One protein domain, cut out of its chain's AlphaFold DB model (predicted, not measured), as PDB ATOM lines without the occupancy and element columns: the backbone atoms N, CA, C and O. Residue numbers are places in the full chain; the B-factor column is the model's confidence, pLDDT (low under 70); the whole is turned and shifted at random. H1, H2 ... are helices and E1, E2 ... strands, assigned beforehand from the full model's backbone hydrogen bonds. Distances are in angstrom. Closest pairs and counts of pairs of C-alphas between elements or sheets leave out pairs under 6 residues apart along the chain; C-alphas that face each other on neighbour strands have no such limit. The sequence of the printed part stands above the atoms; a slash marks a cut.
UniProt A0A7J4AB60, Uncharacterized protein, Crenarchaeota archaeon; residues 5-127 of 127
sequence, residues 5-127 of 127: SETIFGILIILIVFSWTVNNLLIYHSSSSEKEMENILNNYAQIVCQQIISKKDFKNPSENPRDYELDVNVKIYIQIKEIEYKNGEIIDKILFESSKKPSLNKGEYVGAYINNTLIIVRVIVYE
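AT A GLANCE: This is residues 5 to 127 of the 127 residues of an uncharacterized protein of Crenarchaeota archaeon (UniProt A0A7J4AB60). One very long helix, H1, sticks out as a straight arm with residues 5 to 36 and, with residues 37 to 53, packs slantwise on one face of a twisted sheet of four strands. The tiny helix H2 lies off the sheet. The printed part has 123 residues, in the order H1 H2 E1 E2 E3 E4; the sheet, E2 E1 E4 E3, is antiparallel, and the class is mixed, helices and strands. The whole is extended, with a radius of gyration of the C-alphas of 22.2 A and spans of 79 by 38 by 22 A; the arm makes the length.

IN THESE COORDINATES: H1, residues 5 to 55, runs 74.8 A from C-alpha 5 at (40.900, 36.050, -21.051). H2 is residues 65 to 68. E1, residues 75 to 86, is 35.4 A long, and E2 is residues 89 to 97. E3 is residues 107 to 114; E4, residues 117 to 126, ends at C-alpha 126 (52.286, 50.424, 27.771).

HOW THE PARTS SIT: H1 and the sheet make two layers, a helix on one face of a sheet. H1 is over E4 and E3, at a height of 4.6 A over the sheet; its closest C-alphas to E4 are Ala 45 and Val 123, 5.4 A. E1 and E2 form a hairpin, with N 84 and O 91 within hydrogen-bond range at 3.0 A, and E3 and E4 form another, with N 110 and O 121 at 2.9 A; E1 and E4 are antiparallel neighbours, with N 79 and O 122 at 3.0 A. H1 and H2 only just touch, with 3 pairs of C-alphas within 8 A, the closest Ile 47 and Tyr 68, 7.0 A. Every O i to N i+4 pair of H1 is within hydrogen-bond range; H2 is too short for one.

THE WHOLE: C-alphas of Ser 5 and Asn 87 are farthest apart, 80.2 A. The printed part has no cut and no long link. Mean pLDDT of the printed part is 71.2; 68 residues are under 70, among them 102 to 127.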
ATOM      1  N   SER A   5      41.883  35.440 -21.960       75.62
ATOM      2  CA  SER A   5      40.900  36.050 -21.051       75.62
ATOM      3  C   SER A   5      40.563  35.152 -19.861       75.62
ATOM      4  O   SER A   5      40.517  35.637 -18.735       75.62
ATOM      5  N   GLU A   6      40.383  33.849 -20.081       76.44
ATOM      6  CA  GLU A   6      40.113  32.886 -19.006       76.44
ATOM      7  C   GLU A   6      41.317  32.733 -18.071       76.44
ATOM      8  O   GLU A   6      41.148  32.675 -16.855       76.44
ATOM      9  N   THR A   7      42.540  32.767 -18.612       81.06
ATOM     10  CA  THR A   7      43.768  32.753 -17.803       81.06
ATOM     11  C   THR A   7      43.877  34.015 -16.944       81.06
ATOM     12  O   THR A   7      44.160  33.926 -15.751       81.06
ATOM     13  N   ILE A   8      43.596  35.196 -17.512       84.50
ATOM     14  CA  ILE A   8      43.580  36.468 -16.767       84.50
ATOM     15  C   ILE A   8      42.506  36.443 -15.670       84.50
ATOM     16  O   ILE A   8      42.764  36.869 -14.543       84.50
ATOM     17  N   PHE A   9      41.322  35.910 -15.971       83.00
ATOM     18  CA  PHE A   9      40.230  35.793 -15.008       83.00
ATOM     19  C   PHE A   9      40.571  34.825 -13.864       83.00
ATOM     20  O   PHE A   9      40.341  35.145 -12.697       83.00
ATOM     21  N   GLY A  10      41.205  33.689 -14.171       81.25
ATOM     22  CA  GLY A  10      41.704  32.747 -13.167       81.25
ATOM     23  C   GLY A  10      42.747  33.372 -12.237       81.25
ATOM     24  O   GLY A  10      42.653  33.224 -11.019       81.25
ATOM     25  N   ILE A  11      43.694  34.141 -12.787       85.75
ATOM     26  CA  ILE A  11      44.704  34.863 -11.996       85.75
ATOM     27  C   ILE A  11      44.049  35.905 -11.078       85.75
ATOM     28  O   ILE A  11      44.410  36.003  -9.905       85.75
ATOM     29  N   LEU A  12      43.059  36.653 -11.576       85.19
ATOM     30  CA  LEU A  12      42.312  37.630 -10.776       85.19
ATOM     31  C   LEU A  12      41.595  36.979  -9.588       85.19
ATOM     32  O   LEU A  12      41.678  37.492  -8.474       85.19
ATOM     33  N   ILE A  13      40.943  35.833  -9.798       83.56
ATOM     34  CA  ILE A  13      40.277  35.093  -8.716       83.56
ATOM     35  C   ILE A  13      41.293  34.644  -7.661       83.56
ATOM     36  O   ILE A  13      41.056  34.831  -6.465       83.56
ATOM     37  N   ILE A  14      42.438  34.101  -8.084       86.44
ATOM     38  CA  ILE A  14      43.496  33.652  -7.166       86.44
ATOM     39  C   ILE A  14      44.009  34.819  -6.310       86.44
ATOM     40  O   ILE A  14      44.151  34.672  -5.096       86.44
ATOM     41  N   LEU A  15      44.228  35.993  -6.910       86.44
ATOM     42  CA  LEU A  15      44.674  37.186  -6.186       86.44
ATOM     43  C   LEU A  15      43.641  37.675  -5.161       86.44
ATOM     44  O   LEU A  15      44.018  38.058  -4.054       86.44
ATOM     45  N   ILE A  16      42.349  37.629  -5.493       86.25
ATOM     46  CA  ILE A  16      41.270  38.017  -4.570       86.25
ATOM     47  C   ILE A  16      41.232  37.074  -3.361       86.25
ATOM     48  O   ILE A  16      41.178  37.541  -2.221       86.25
ATOM     49  N   VAL A  17      41.317  35.760  -3.586       82.12
ATOM     50  CA  VAL A  17      41.325  34.758  -2.506       82.12
ATOM     51  C   VAL A  17      42.569  34.901  -1.628       82.12
ATOM     52  O   VAL A  17      42.471  34.836  -0.400       82.12
ATOM     53  N   PHE A  18      43.737  35.150  -2.228       85.06
ATOM     54  CA  PHE A  18      44.974  35.381  -1.482       85.06
ATOM     55  C   PHE A  18      44.891  36.649  -0.620       85.06
ATOM     56  O   PHE A  18      45.206  36.623   0.565       85.06
ATOM     57  N   SER A  19      44.384  37.749  -1.179       81.38
ATOM     58  CA  SER A  19      44.208  38.997  -0.430       81.38
ATOM     59  C   SER A  19      43.220  38.828   0.734       81.38
ATOM     60  O   SER A  19      43.485  39.269   1.851       81.38
ATOM     61  N   TRP A  20      42.115  38.103   0.518       79.06
ATOM     62  CA  TRP A  20      41.135  37.801   1.566       79.06
ATOM     63  C   TRP A  20      41.710  36.922   2.686       79.06
ATOM     64  O   TRP A  20      41.495  37.202   3.864       79.06
ATOM     65  N   THR A  21      42.479  35.887   2.339       76.31
ATOM     66  CA  THR A  21      43.107  34.989   3.325       76.31
ATOM     67  C   THR A  21      44.188  35.688   4.143       76.31
ATOM     68  O   THR A  21      44.194  35.546   5.365       76.31
ATOM     69  N   VAL A  22      45.045  36.497   3.514       77.31
ATOM     70  CA  VAL A  22      46.045  37.309   4.228       77.31
ATOM     71  C   VAL A  22      45.366  38.317   5.155       77.31
ATOM     72  O   VAL A  22      45.763  38.439   6.311       77.31
ATOM     73  N   ASN A  23      44.309  38.993   4.695       69.81
ATOM     74  CA  ASN A  23      43.573  39.945   5.527       69.81
ATOM     75  C   ASN A  23      42.909  39.257   6.732       69.81
ATOM     76  O   ASN A  23      43.026  39.734   7.858       69.81
ATOM     77  N   ASN A  24      42.284  38.092   6.533       60.25
ATOM     78  CA  ASN A  24      41.714  37.309   7.633       60.25
ATOM     79  C   ASN A  24      42.780  36.831   8.628       60.25
ATOM     80  O   ASN A  24      42.528  36.846   9.830       60.25
ATOM     81  N   LEU A  25      43.964  36.433   8.152       68.62
ATOM     82  CA  LEU A  25      45.073  36.031   9.018       68.62
ATOM     83  C   LEU A  25      45.575  37.209   9.864       68.62
ATOM     84  O   LEU A  25      45.795  37.048  11.063       68.62
ATOM     85  N   LEU A  26      45.703  38.396   9.261       60.91
ATOM     86  CA  LEU A  26      46.075  39.625   9.966       60.91
ATOM     87  C   LEU A  26      45.036  40.002  11.029       60.91
ATOM     88  O   LEU A  26      45.414  40.265  12.167       60.91
ATOM     89  N   ILE A  27      43.742  39.959  10.691       60.56
ATOM     90  CA  ILE A  27      42.635  40.242  11.622       60.56
ATOM     91  C   ILE A  27      42.603  39.226  12.772       60.56
ATOM     92  O   ILE A  27      42.378  39.581  13.931       60.56
ATOM     93  N   TYR A  28      42.834  37.947  12.474       58.16
ATOM     94  CA  TYR A  28      42.867  36.900  13.489       58.16
ATOM     95  C   TYR A  28      44.056  37.082  14.441       58.16
ATOM     96  O   TYR A  28      43.891  37.020  15.660       58.16
ATOM     97  N   HIS A  29      45.240  37.378  13.901       56.91
ATOM     98  CA  HIS A  29      46.431  37.628  14.705       56.91
ATOM     99  C   HIS A  29      46.286  38.896  15.559       56.91
ATOM    100  O   HIS A  29      46.686  38.892  16.726       56.91
ATOM    101  N   SER A  30      45.683  39.965  15.026       57.94
ATOM    102  CA  SER A  30      45.403  41.166  15.819       57.94
ATOM    103  C   SER A  30      44.404  40.871  16.938       57.94
ATOM    104  O   SER A  30      44.631  41.281  18.069       57.94
ATOM    105  N   SER A  31      43.354  40.086  16.669       58.94
ATOM    106  CA  SER A  31      42.371  39.695  17.689       58.94
ATOM    107  C   SER A  31      42.978  38.828  18.800       58.94
ATOM    108  O   SER A  31      42.635  39.008  19.969       58.94
ATOM    109  N   SER A  32      43.892  37.914  18.459       69.19
ATOM    110  CA  SER A  32      44.606  37.093  19.446       69.19
ATOM    111  C   SER A  32      45.512  37.945  20.335       69.19
ATOM    112  O   SER A  32      45.472  37.816  21.555       69.19
ATOM    113  N   SER A  33      46.271  38.865  19.735       65.25
ATOM    114  CA  SER A  33      47.165  39.769  20.464       65.25
ATOM    115  C   SER A  33      46.405  40.730  21.385       65.25
ATOM    116  O   SER A  33      46.841  40.984  22.507       65.25
ATOM    117  N   GLU A  34      45.240  41.231  20.962       67.12
ATOM    118  CA  GLU A  34      44.405  42.081  21.816       67.12
ATOM    119  C   GLU A  34      43.850  41.328  23.027       67.12
ATOM    120  O   GLU A  34      43.890  41.867  24.131       67.12
ATOM    121  N   LYS A  35      43.418  40.072  22.855       69.12
ATOM    122  CA  LYS A  35      42.971  39.223  23.972       69.12
ATOM    123  C   LYS A  35      44.097  38.871  24.941       69.12
ATOM    124  O   LYS A  35      43.872  38.819  26.147       69.12
ATOM    125  N   GLU A  36      45.301  38.615  24.439       69.00
ATOM    126  CA  GLU A  36      46.471  38.395  25.295       69.00
ATOM    127  C   GLU A  36      46.788  39.642  26.123       69.00
ATOM    128  O   GLU A  36      46.981  39.537  27.334       69.00
ATOM    129  N   MET A  37      46.755  40.826  25.506       67.69
ATOM    130  CA  MET A  37      46.952  42.098  26.204       67.69
ATOM    131  C   MET A  37      45.860  42.357  27.252       67.69
ATOM    132  O   MET A  37      46.170  42.771  28.366       67.69
ATOM    133  N   GLU A  38      44.596  42.080  26.930       66.44
ATOM    134  CA  GLU A  38      43.466  42.181  27.864       66.44
ATOM    135  C   GLU A  38      43.640  41.239  29.066       66.44
ATOM    136  O   GLU A  38      43.481  41.654  30.214       66.44
ATOM    137  N   ASN A  39      44.052  39.989  28.837       70.12
ATOM    138  CA  ASN A  39      44.336  39.035  29.912       70.12
ATOM    139  C   ASN A  39      45.495  39.496  30.804       70.12
ATOM    140  O   ASN A  39      45.424  39.373  32.028       70.12
ATOM    141  N   ILE A  40      46.555  40.045  30.205       69.12
ATOM    142  CA  ILE A  40      47.691  40.612  30.935       69.12
ATOM    143  C   ILE A  40      47.222  41.793  31.797       69.12
ATOM    144  O   ILE A  40      47.502  41.818  32.996       69.12
ATOM    145  N   LEU A  41      46.461  42.729  31.221       67.69
ATOM    146  CA  LEU A  41      45.892  43.876  31.934       67.69
ATOM    147  C   LEU A  41      45.000  43.442  33.106       67.69
ATOM    148  O   LEU A  41      45.148  43.975  34.207       67.69
ATOM    149  N   ASN A  42      44.129  42.452  32.895       68.12
ATOM    150  CA  ASN A  42      43.251  41.903  33.929       68.12
ATOM    151  C   ASN A  42      44.044  41.262  35.073       68.12
ATOM    152  O   ASN A  42      43.787  41.563  36.242       68.12
ATOM    153  N   ASN A  43      45.053  40.447  34.755       71.19
ATOM    154  CA  ASN A  43      45.917  39.834  35.765       71.19
ATOM    155  C   ASN A  43      46.673  40.896  36.574       71.19
ATOM    156  O   ASN A  43      46.686  40.833  37.805       71.19
ATOM    157  N   TYR A  44      47.240  41.914  35.913       67.31
ATOM    158  CA  TYR A  44      47.899  43.026  36.602       67.31
ATOM    159  C   TYR A  44      46.949  43.773  37.528       67.31
ATOM    160  O   TYR A  44      47.255  43.960  38.706       67.31
ATOM    161  N   ALA A  45      45.796  44.195  37.012       67.00
ATOM    162  CA  ALA A  45      44.824  44.954  37.782       67.00
ATOM    163  C   ALA A  45      44.343  44.165  39.006       67.00
ATOM    164  O   ALA A  45      44.248  44.725  40.100       67.00
ATOM    165  N   GLN A  46      44.129  42.855  38.856       70.81
ATOM    166  CA  GLN A  46      43.727  41.985  39.952       70.81
ATOM    167  C   GLN A  46      44.825  41.825  41.011       70.81
ATOM    168  O   GLN A  46      44.533  41.987  42.196       70.81
ATOM    169  N   ILE A  47      46.077  41.552  40.622       72.69
ATOM    170  CA  ILE A  47      47.186  41.364  41.574       72.69
ATOM    171  C   ILE A  47      47.484  42.671  42.318       72.69
ATOM    172  O   ILE A  47      47.605  42.669  43.546       72.69
ATOM    173  N   VAL A  48      47.554  43.796  41.600       67.44
ATOM    174  CA  VAL A  48      47.768  45.122  42.198       67.44
ATOM    175  C   VAL A  48      46.649  45.423  43.197       67.44
ATOM    176  O   VAL A  48      46.927  45.793  44.340       67.44
ATOM    177  N   CYS A  49      45.390  45.190  42.815       69.31
ATOM    178  CA  CYS A  49      44.240  45.387  43.692       69.31
ATOM    179  C   CYS A  49      44.303  44.491  44.940       69.31
ATOM    180  O   CYS A  49      44.163  44.984  46.058       69.31
ATOM    181  N   GLN A  50      44.614  43.201  44.789       68.50
ATOM    182  CA  GLN A  50      44.760  42.275  45.916       68.50
ATOM    183  C   GLN A  50      45.894  42.674  46.867       68.50
ATOM    184  O   GLN A  50      45.707  42.626  48.085       68.50
ATOM    185  N   GLN A  51      47.046  43.104  46.347       67.75
ATOM    186  CA  GLN A  51      48.147  43.582  47.184       67.75
ATOM    187  C   GLN A  51      47.760  44.839  47.969       67.75
ATOM    188  O   GLN A  51      48.053  44.920  49.163       67.75
ATOM    189  N   ILE A  52      47.073  45.791  47.329       65.69
ATOM    190  CA  ILE A  52      46.582  47.013  47.979       65.69
ATOM    191  C   ILE A  52      45.588  46.667  49.096       65.69
ATOM    192  O   ILE A  52      45.736  47.152  50.218       65.69
ATOM    193  N   ILE A  53      44.616  45.788  48.828       65.25
ATOM    194  CA  ILE A  53      43.622  45.341  49.820       65.25
ATOM    195  C   ILE A  53      44.307  44.632  50.995       65.25
ATOM    196  O   ILE A  53      44.005  44.919  52.154       65.25
ATOM    197  N   SER A  54      45.232  43.714  50.702       65.56
ATOM    198  CA  SER A  54      45.934  42.904  51.700       65.56
ATOM    199  C   SER A  54      46.812  43.758  52.616       65.56
ATOM    200  O   SER A  54      46.752  43.614  53.838       65.56
ATOM    201  N   LYS A  55      47.595  44.677  52.040       64.25
ATOM    202  CA  LYS A  55      48.520  45.540  52.787       64.25
ATOM    203  C   LYS A  55      47.827  46.748  53.423       64.25
ATOM    204  O   LYS A  55      48.395  47.349  54.329       64.25
ATOM    205  N   LYS A  56      46.622  47.109  52.957       64.31
ATOM    206  CA  LYS A  56      45.921  48.369  53.279       64.31
ATOM    207  C   LYS A  56      46.790  49.615  53.044       64.31
ATOM    208  O   LYS A  56      46.568  50.650  53.671       64.31
ATOM    209  N   ASP A  57      47.775  49.511  52.153       63.84
ATOM    210  CA  ASP A  57      48.687  50.595  51.799       63.84
ATOM    211  C   ASP A  57      48.376  51.082  50.382       63.84
ATOM    212  O   ASP A  57      48.803  50.513  49.379       63.84
ATOM    213  N   PHE A  58      47.558  52.129  50.323       61.25
ATOM    214  CA  PHE A  58      47.001  52.690  49.092       61.25
ATOM    215  C   PHE A  58      47.926  53.698  48.409       61.25
ATOM    216  O   PHE A  58      47.510  54.318  47.435       61.25
ATOM    217  N   LYS A  59      49.124  53.951  48.951       59.66
ATOM    218  CA  LYS A  59      49.895  55.149  48.595       59.66
ATOM    219  C   LYS A  59      51.130  54.898  47.749       59.66
ATOM    220  O   LYS A  59      51.641  55.876  47.231       59.66
ATOM    221  N   ASN A  60      51.608  53.660  47.610       64.50
ATOM    222  CA  ASN A  60      52.821  53.362  46.836       64.50
ATOM    223  C   ASN A  60      52.819  51.930  46.257       64.50
ATOM    224  O   ASN A  60      53.689  51.129  46.611       64.50
ATOM    225  N   PRO A  61      51.850  51.545  45.406       72.69
ATOM    226  CA  PRO A  61      52.011  50.322  44.624       72.69
ATOM    227  C   PRO A  61      53.253  50.444  43.724       72.69
ATOM    228  O   PRO A  61      53.605  51.543  43.291       72.69
ATOM    229  N   SER A  62      53.928  49.328  43.447       73.75
ATOM    230  CA  SER A  62      55.072  49.352  42.539       73.75
ATOM    231  C   SER A  62      54.609  49.604  41.107       73.75
ATOM    232  O   SER A  62      53.641  49.015  40.641       73.75
ATOM    233  N   GLU A  63      55.313  50.465  40.379       72.81
ATOM    234  CA  GLU A  63      55.105  50.644  38.936       72.81
ATOM    235  C   GLU A  63      55.870  49.584  38.117       72.81
ATOM    236  O   GLU A  63      55.701  49.500  36.898       72.81
ATOM    237  N   ASN A  64      56.721  48.773  38.766       75.94
ATOM    238  CA  ASN A  64      57.530  47.748  38.120       75.94
ATOM    239  C   ASN A  64      56.759  46.417  38.038       75.94
ATOM    240  O   ASN A  64      56.505  45.795  39.072       75.94
ATOM    241  N   PRO A  65      56.450  45.918  36.829       73.00
ATOM    242  CA  PRO A  65      55.739  44.656  36.659       73.00
ATOM    243  C   PRO A  65      56.404  43.444  37.320       73.00
ATOM    244  O   PRO A  65      55.710  42.518  37.741       73.00
ATOM    245  N   ARG A  66      57.735  43.454  37.452       77.00
ATOM    246  CA  ARG A  66      58.491  42.350  38.061       77.00
ATOM    247  C   ARG A  66      58.201  42.162  39.546       77.00
ATOM    248  O   ARG A  66      58.307  41.044  40.040       77.00
ATOM    249  N   ASP A  67      57.772  43.215  40.240       75.50
ATOM    250  CA  ASP A  67      57.404  43.150  41.662       75.50
ATOM    251  C   ASP A  67      56.067  42.414  41.884       75.50
ATOM    252  O   ASP A  67      55.660  42.153  43.019       75.50
ATOM    253  N   TYR A  68      55.397  42.055  40.786       67.12
ATOM    254  CA  TYR A  68      54.177  41.257  40.726       67.12
ATOM    255  C   TYR A  68      54.407  39.881  40.086       67.12
ATOM    256  O   TYR A  68      53.447  39.259  39.644       67.12
ATOM    257  N   GLU A  69      55.662  39.419  40.021       69.62
ATOM    258  CA  GLU A  69      56.054  38.118  39.449       69.62
ATOM    259  C   GLU A  69      55.752  37.979  37.948       69.62
ATOM    260  O   GLU A  69      55.555  36.882  37.428       69.62
ATOM    261  N   LEU A  70      55.737  39.102  37.226       64.12
ATOM    262  CA  LEU A  70      55.444  39.124  35.799       64.12
ATOM    263  C   LEU A  70      56.688  39.528  35.001       64.12
ATOM    264  O   LEU A  70      57.239  40.615  35.184       64.12
ATOM    265  N   ASP A  71      57.125  38.643  34.104       68.62
ATOM    266  CA  ASP A  71      58.317  38.829  33.269       68.62
ATOM    267  C   ASP A  71      57.952  39.382  31.887       68.62
ATOM    268  O   ASP A  71      57.998  38.696  30.867       68.62
ATOM    269  N   VAL A  72      57.525  40.645  31.861       67.69
ATOM    270  CA  VAL A  72      57.217  41.367  30.620       67.69
ATOM    271  C   VAL A  72      57.881  42.738  30.615       67.69
ATOM    272  O   VAL A  72      57.997  43.410  31.642       67.69
ATOM    273  N   ASN A  73      58.327  43.164  29.435       68.56
ATOM    274  CA  ASN A  73      58.979  44.455  29.237       68.56
ATOM    275  C   ASN A  73      57.941  45.558  28.989       68.56
ATOM    276  O   ASN A  73      57.843  46.095  27.888       68.56
ATOM    277  N   VAL A  74      57.136  45.848  30.007       66.56
ATOM    278  CA  VAL A  74      56.068  46.849  29.937       66.56
ATOM    279  C   VAL A  74      56.136  47.800  31.125       66.56
ATOM    280  O   VAL A  74      56.703  47.480  32.169       66.56
ATOM    281  N   LYS A  75      55.556  48.984  30.977       69.19
ATOM    282  CA  LYS A  75      55.354  49.947  32.060       69.19
ATOM    283  C   LYS A  75      53.905  49.907  32.516       69.19
ATOM    284  O   LYS A  75      53.000  49.713  31.706       69.19
ATOM    285  N   ILE A  76      53.697  50.129  33.811       70.56
ATOM    286  CA  ILE A  76      52.376  50.120  34.431       70.56
ATOM    287  C   ILE A  76      52.082  51.516  34.958       70.56
ATOM    288  O   ILE A  76      52.874  52.093  35.696       70.56
ATOM    289  N   TYR A  77      50.924  52.052  34.595       75.00
ATOM    290  CA  TYR A  77      50.333  53.185  35.294       75.00
ATOM    291  C   TYR A  77      49.252  52.674  36.238       75.00
ATOM    292  O   TYR A  77      48.378  51.915  35.816       75.00
ATOM    293  N   ILE A  78      49.311  53.111  37.493       75.38
ATOM    294  CA  ILE A  78      48.379  52.735  38.550       75.38
ATOM    295  C   ILE A  78      47.696  53.998  39.065       75.38
ATOM    296  O   ILE A  78      48.350  54.958  39.480       75.38
ATOM    297  N   GLN A  79      46.369  53.986  39.061       76.56
ATOM    298  CA  GLN A  79      45.556  55.002  39.721       76.56
ATOM    299  C   GLN A  79      44.655  54.326  40.743       76.56
ATOM    300  O   GLN A  79      43.945  53.381  40.405       76.56
ATOM    301  N   ILE A  80      44.671  54.834  41.973       76.19
ATOM    302  CA  ILE A  80      43.820  54.356  43.061       76.19
ATOM    303  C   ILE A  80      42.850  55.475  43.410       76.19
ATOM    304  O   ILE A  80      43.256  56.558  43.842       76.19
ATOM    305  N   LYS A  81      41.563  55.200  43.224       80.12
ATOM    306  CA  LYS A  81      40.476  56.103  43.592       80.12
ATOM    307  C   LYS A  81      39.694  55.552  44.765       80.12
ATOM    308  O   LYS A  81      39.412  54.360  44.813       80.12
ATOM    309  N   GLU A  82      39.327  56.448  45.660       78.94
ATOM    310  CA  GLU A  82      38.382  56.242  46.739       78.94
ATOM    311  C   GLU A  82      37.052  56.866  46.334       78.94
ATOM    312  O   GLU A  82      36.984  58.072  46.095       78.94
ATOM    313  N   ILE A  83      36.004  56.048  46.245       80.62
ATOM    314  CA  ILE A  83      34.642  56.517  46.011       80.62
ATOM    315  C   ILE A  83      33.810  56.182  47.242       80.62
ATOM    316  O   ILE A  83      33.622  55.011  47.587       80.62
ATOM    317  N   GLU A  84      33.309  57.218  47.902       80.25
ATOM    318  CA  GLU A  84      32.460  57.103  49.084       80.25
ATOM    319  C   GLU A  84      31.135  57.834  48.852       80.25
ATOM    320  O   GLU A  84      31.108  58.938  48.309       80.25
ATOM    321  N   TYR A  85      30.030  57.232  49.290       76.00
ATOM    322  CA  TYR A  85      28.732  57.899  49.319       76.00
ATOM    323  C   TYR A  85      28.459  58.435  50.726       76.00
ATOM    324  O   TYR A  85      28.273  57.661  51.668       76.00
ATOM    325  N   LYS A  86      28.429  59.761  50.880       79.31
ATOM    326  CA  LYS A  86      28.192  60.443  52.161       79.31
ATOM    327  C   LYS A  86      27.146  61.532  51.990       79.31
ATOM    328  O   LYS A  86      27.238  62.350  51.086       79.31
ATOM    329  N   ASN A  87      26.164  61.565  52.892       80.38
ATOM    330  CA  ASN A  87      25.148  62.625  52.977       80.38
ATOM    331  C   ASN A  87      24.386  62.915  51.668       80.38
ATOM    332  O   ASN A  87      23.962  64.043  51.443       80.38
ATOM    333  N   GLY A  88      24.189  61.909  50.814       81.12
ATOM    334  CA  GLY A  88      23.513  62.086  49.527       81.12
ATOM    335  C   GLY A  88      24.448  62.388  48.350       81.12
ATOM    336  O   GLY A  88      23.989  62.401  47.209       81.12
ATOM    337  N   GLU A  89      25.744  62.584  48.604       83.12
ATOM    338  CA  GLU A  89      26.749  62.972  47.613       83.12
ATOM    339  C   GLU A  89      27.781  61.857  47.379       83.12
ATOM    340  O   GLU A  89      28.137  61.103  48.289       83.12
ATOM    341  N   ILE A  90      28.270  61.760  46.138       81.56
ATOM    342  CA  ILE A  90      29.391  60.890  45.763       81.56
ATOM    343  C   ILE A  90      30.679  61.704  45.893       81.56
ATOM    344  O   ILE A  90      30.873  62.685  45.176       81.56
ATOM    345  N   ILE A  91      31.571  61.270  46.777       84.38
ATOM    346  CA  ILE A  91      32.907  61.833  46.951       84.38
ATOM    347  C   ILE A  91      33.885  60.932  46.187       84.38
ATOM    348  O   ILE A  91      34.112  59.798  46.599       84.38
ATOM    349  N   ASP A  92      34.445  61.426  45.074       83.44
ATOM    350  CA  ASP A  92      35.567  60.793  44.355       83.44
ATOM    351  C   ASP A  92      36.873  61.472  44.781       83.44
ATOM    352  O   ASP A  92      37.041  62.687  44.635       83.44
ATOM    353  N   LYS A  93      37.803  60.686  45.320       83.38
ATOM    354  CA  LYS A  93      39.115  61.146  45.759       83.38
ATOM    355  C   LYS A  93      40.205  60.251  45.186       83.38
ATOM    356  O   LYS A  93      40.255  59.053  45.440       83.38
ATOM    357  N   ILE A  94      41.156  60.854  44.477       81.19
ATOM    358  CA  ILE A  94      42.367  60.155  44.039       81.19
ATOM    359  C   ILE A  94      43.291  60.005  45.253       81.19
ATOM    360  O   ILE A  94      43.743  60.997  45.827       81.19
ATOM    361  N   LEU A  95      43.544  58.763  45.668       78.69
ATOM    362  CA  LEU A  95      44.459  58.444  46.767       78.69
ATOM    363  C   LEU A  95      45.903  58.329  46.288       78.69
ATOM    364  O   LEU A  95      46.826  58.660  47.034       78.69
ATOM    365  N   PHE A  96      46.078  57.853  45.057       78.75
ATOM    366  CA  PHE A  96      47.371  57.662  44.429       78.75
ATOM    367  C   PHE A  96      47.250  57.729  42.913       78.75
ATOM    368  O   PHE A  96      46.295  57.217  42.320       78.75
ATOM    369  N   GLU A  97      48.260  58.319  42.292       81.94
ATOM    370  CA  GLU A  97      48.433  58.339  40.852       81.94
ATOM    371  C   GLU A  97      49.923  58.212  40.537       81.94
ATOM    372  O   GLU A  97      50.731  59.020  40.995       81.94
ATOM    373  N   SER A  98      50.279  57.181  39.769       77.25
ATOM    374  CA  SER A  98      51.648  56.987  39.283       77.25
ATOM    375  C   SER A  98      52.095  58.123  38.362       77.25
ATOM    376  O   SER A  98      51.290  58.776  37.691       77.25
ATOM    377  N   SER A  99      53.408  58.307  38.293       70.62
ATOM    378  CA  SER A  99      54.084  59.524  37.826       70.62
ATOM    379  C   SER A  99      53.785  59.944  36.378       70.62
ATOM    380  O   SER A  99      54.030  61.094  36.005       70.62
ATOM    381  N   LYS A 100      53.292  59.036  35.523       71.06
ATOM    382  CA  LYS A 100      53.044  59.335  34.106       71.06
ATOM    383  C   LYS A 100      51.865  58.554  33.539       71.06
ATOM    384  O   LYS A 100      51.981  57.372  33.225       71.06
ATOM    385  N   LYS A 101      50.743  59.248  33.337       71.50
ATOM    386  CA  LYS A 101      49.585  58.706  32.621       71.50
ATOM    387  C   LYS A 101      49.923  58.510  31.135       71.50
ATOM    388  O   LYS A 101      50.269  59.490  30.470       71.50
ATOM    389  N   PRO A 102      49.831  57.287  30.594       67.75
ATOM    390  CA  PRO A 102      50.033  57.050  29.170       67.75
ATOM    391  C   PRO A 102      48.897  57.672  28.341       67.75
ATOM    392  O   PRO A 102      47.760  57.796  28.797       67.75
ATOM    393  N   SER A 103      49.205  58.061  27.099       65.81
ATOM    394  CA  SER A 103      48.216  58.543  26.117       65.81
ATOM    395  C   SER A 103      47.312  57.421  25.593       65.81
ATOM    396  O   SER A 103      46.215  57.681  25.099       65.81
ATOM    397  N   LEU A 104      47.767  56.173  25.717       64.19
ATOM    398  CA  LEU A 104      46.999  54.973  25.420       64.19
ATOM    399  C   LEU A 104      45.869  54.817  26.438       64.19
ATOM    400  O   LEU A 104      46.098  54.682  27.637       64.19
ATOM    401  N   ASN A 105      44.631  54.800  25.947       59.00
ATOM    402  CA  ASN A 105      43.435  54.657  26.777       59.00
ATOM    403  C   ASN A 105      42.999  53.183  26.949       59.00
ATOM    404  O   ASN A 105      41.856  52.932  27.319       59.00
ATOM    405  N   LYS A 106      43.893  52.218  26.676       61.78
ATOM    406  CA  LYS A 106      43.675  50.778  26.905       61.78
ATOM    407  C   LYS A 106      44.050  50.442  28.353       61.78
ATOM    408  O   LYS A 106      45.200  50.128  28.628       61.78
ATOM    409  N   GLY A 107      43.117  50.604  29.287       61.62
ATOM    410  CA  GLY A 107      43.341  50.286  30.698       61.62
ATOM    411  C   GLY A 107      42.165  49.552  31.305       61.62
ATOM    412  O   GLY A 107      41.027  49.862  30.964       61.62
ATOM    413  N   GLU A 108      42.460  48.653  32.235       66.31
ATOM    414  CA  GLU A 108      41.461  47.886  32.973       66.31
ATOM    415  C   GLU A 108      41.208  48.501  34.346       66.31
ATOM    416  O   GLU A 108      42.100  49.106  34.956       66.31
ATOM    417  N   TYR A 109      39.974  48.359  34.826       65.50
ATOM    418  CA  TYR A 109      39.550  48.825  36.142       65.50
ATOM    419  C   TYR A 109      39.135  47.628  36.984       65.50
ATOM    420  O   TYR A 109      38.157  46.954  36.670       65.50
ATOM    421  N   VAL A 110      39.823  47.409  38.101       66.12
ATOM    422  CA  VAL A 110      39.394  46.431  39.101       66.12
ATOM    423  C   VAL A 110      38.998  47.179  40.361       66.12
ATOM    424  O   VAL A 110      39.789  47.919  40.948       66.12
ATOM    425  N   GLY A 111      37.736  47.010  40.745       66.62
ATOM    426  CA  GLY A 111      37.158  47.605  41.938       66.62
ATOM    427  C   GLY A 111      37.003  46.584  43.058       66.62
ATOM    428  O   GLY A 111      36.620  45.443  42.806       66.62
ATOM    429  N   ALA A 112      37.240  46.999  44.295       65.44
ATOM    430  CA  ALA A 112      36.882  46.227  45.476       65.44
ATOM    431  C   ALA A 112      36.249  47.129  46.532       65.44
ATOM    432  O   ALA A 112      36.672  48.268  46.736       65.44
ATOM    433  N   TYR A 113      35.241  46.602  47.224       61.41
ATOM    434  CA  TYR A 113      34.669  47.267  48.387       61.41
ATOM    435  C   TYR A 113      35.491  46.936  49.626       61.41
ATOM    436  O   TYR A 113      35.709  45.767  49.947       61.41
ATOM    437  N   ILE A 114      35.906  47.972  50.349       66.81
ATOM    438  CA  ILE A 114      36.444  47.848  51.701       66.81
ATOM    439  C   ILE A 114      35.541  48.670  52.616       66.81
ATOM    440  O   ILE A 114      35.499  49.896  52.533       66.81
ATOM    441  N   ASN A 115      34.810  47.987  53.500       69.00
ATOM    442  CA  ASN A 115      33.756  48.582  54.327       69.00
ATOM    443  C   ASN A 115      32.686  49.282  53.459       69.00
ATOM    444  O   ASN A 115      31.992  48.608  52.702       69.00
ATOM    445  N   ASN A 116      32.583  50.616  53.538       61.84
ATOM    446  CA  ASN A 116      31.626  51.445  52.786       61.84
ATOM    447  C   ASN A 116      32.273  52.192  51.608       61.84
ATOM    448  O   ASN A 116      31.662  53.088  51.027       61.84
ATOM    449  N   THR A 117      33.509  51.839  51.272       56.66
ATOM    450  CA  THR A 117      34.333  52.580  50.327       56.66
ATOM    451  C   THR A 117      34.669  51.693  49.139       56.66
ATOM    452  O   THR A 117      35.207  50.595  49.309       56.66
ATOM    453  N   LEU A 118      34.365  52.165  47.929       67.50
ATOM    454  CA  LEU A 118      34.796  51.512  46.697       67.50
ATOM    455  C   LEU A 118      36.197  52.009  46.350       67.50
ATOM    456  O   LEU A 118      36.405  53.201  46.123       67.50
ATOM    457  N   ILE A 119      37.147  51.084  46.284       66.88
ATOM    458  CA  ILE A 119      38.492  51.356  45.792       66.88
ATOM    459  C   ILE A 119      38.575  50.862  44.360       66.88
ATOM    460  O   ILE A 119      38.359  49.678  44.109       66.88
ATOM    461  N   ILE A 120      38.881  51.764  43.430       67.00
ATOM    462  CA  ILE A 120      39.096  51.424  42.023       67.00
ATOM    463  C   ILE A 120      40.583  51.527  41.726       67.00
ATOM    464  O   ILE A 120      41.173  52.598  41.875       67.00
ATOM    465  N   VAL A 121      41.157  50.421  41.269       66.00
ATOM    466  CA  VAL A 121      42.512  50.359  40.735       66.00
ATOM    467  C   VAL A 121      42.410  50.347  39.221       66.00
ATOM    468  O   VAL A 121      41.900  49.393  38.633       66.00
ATOM    469  N   ARG A 122      42.887  51.416  38.584       68.25
ATOM    470  CA  ARG A 122      43.080  51.443  37.136       68.25
ATOM    471  C   ARG A 122      44.506  51.031  36.830       68.25
ATOM    472  O   ARG A 122      45.428  51.675  37.332       68.25
ATOM    473  N   VAL A 123      44.669  50.037  35.967       64.88
ATOM    474  CA  VAL A 123      45.972  49.644  35.434       64.88
ATOM    475  C   VAL A 123      46.014  49.874  33.930       64.88
ATOM    476  O   VAL A 123      45.139  49.420  33.196       64.88
ATOM    477  N   ILE A 124      47.034  50.598  33.468       66.44
ATOM    478  CA  ILE A 124      47.333  50.754  32.042       66.44
ATOM    479  C   ILE A 124      48.730  50.205  31.777       66.44
ATOM    480  O   ILE A 124      49.695  50.674  32.380       66.44
ATOM    481  N   VAL A 125      48.824  49.251  30.856       64.69
ATOM    482  CA  VAL A 125      50.080  48.664  30.383       64.69
ATOM    483  C   VAL A 125      50.483  49.346  29.075       64.69
ATOM    484  O   VAL A 125      49.651  49.519  28.183       64.69
ATOM    485  N   TYR A 126      51.740  49.775  28.968       65.88
ATOM    486  CA  TYR A 126      52.286  50.424  27.771       65.88
ATOM    487  C   TYR A 126      53.780  50.121  27.590       65.88
ATOM    488  O   TYR A 126      54.462  49.785  28.556       65.88
ATOM    489  N   GLU A 127      54.288  50.238  26.363       61.22
ATOM    490  CA  GLU A 127      55.715  50.053  26.027       61.22
ATOM    491  C   GLU A 127      56.567  51.295  26.377       61.22
ATOM    492  O   GLU A 127      56.141  52.444  26.110       61.22
TER     493      GLU A 127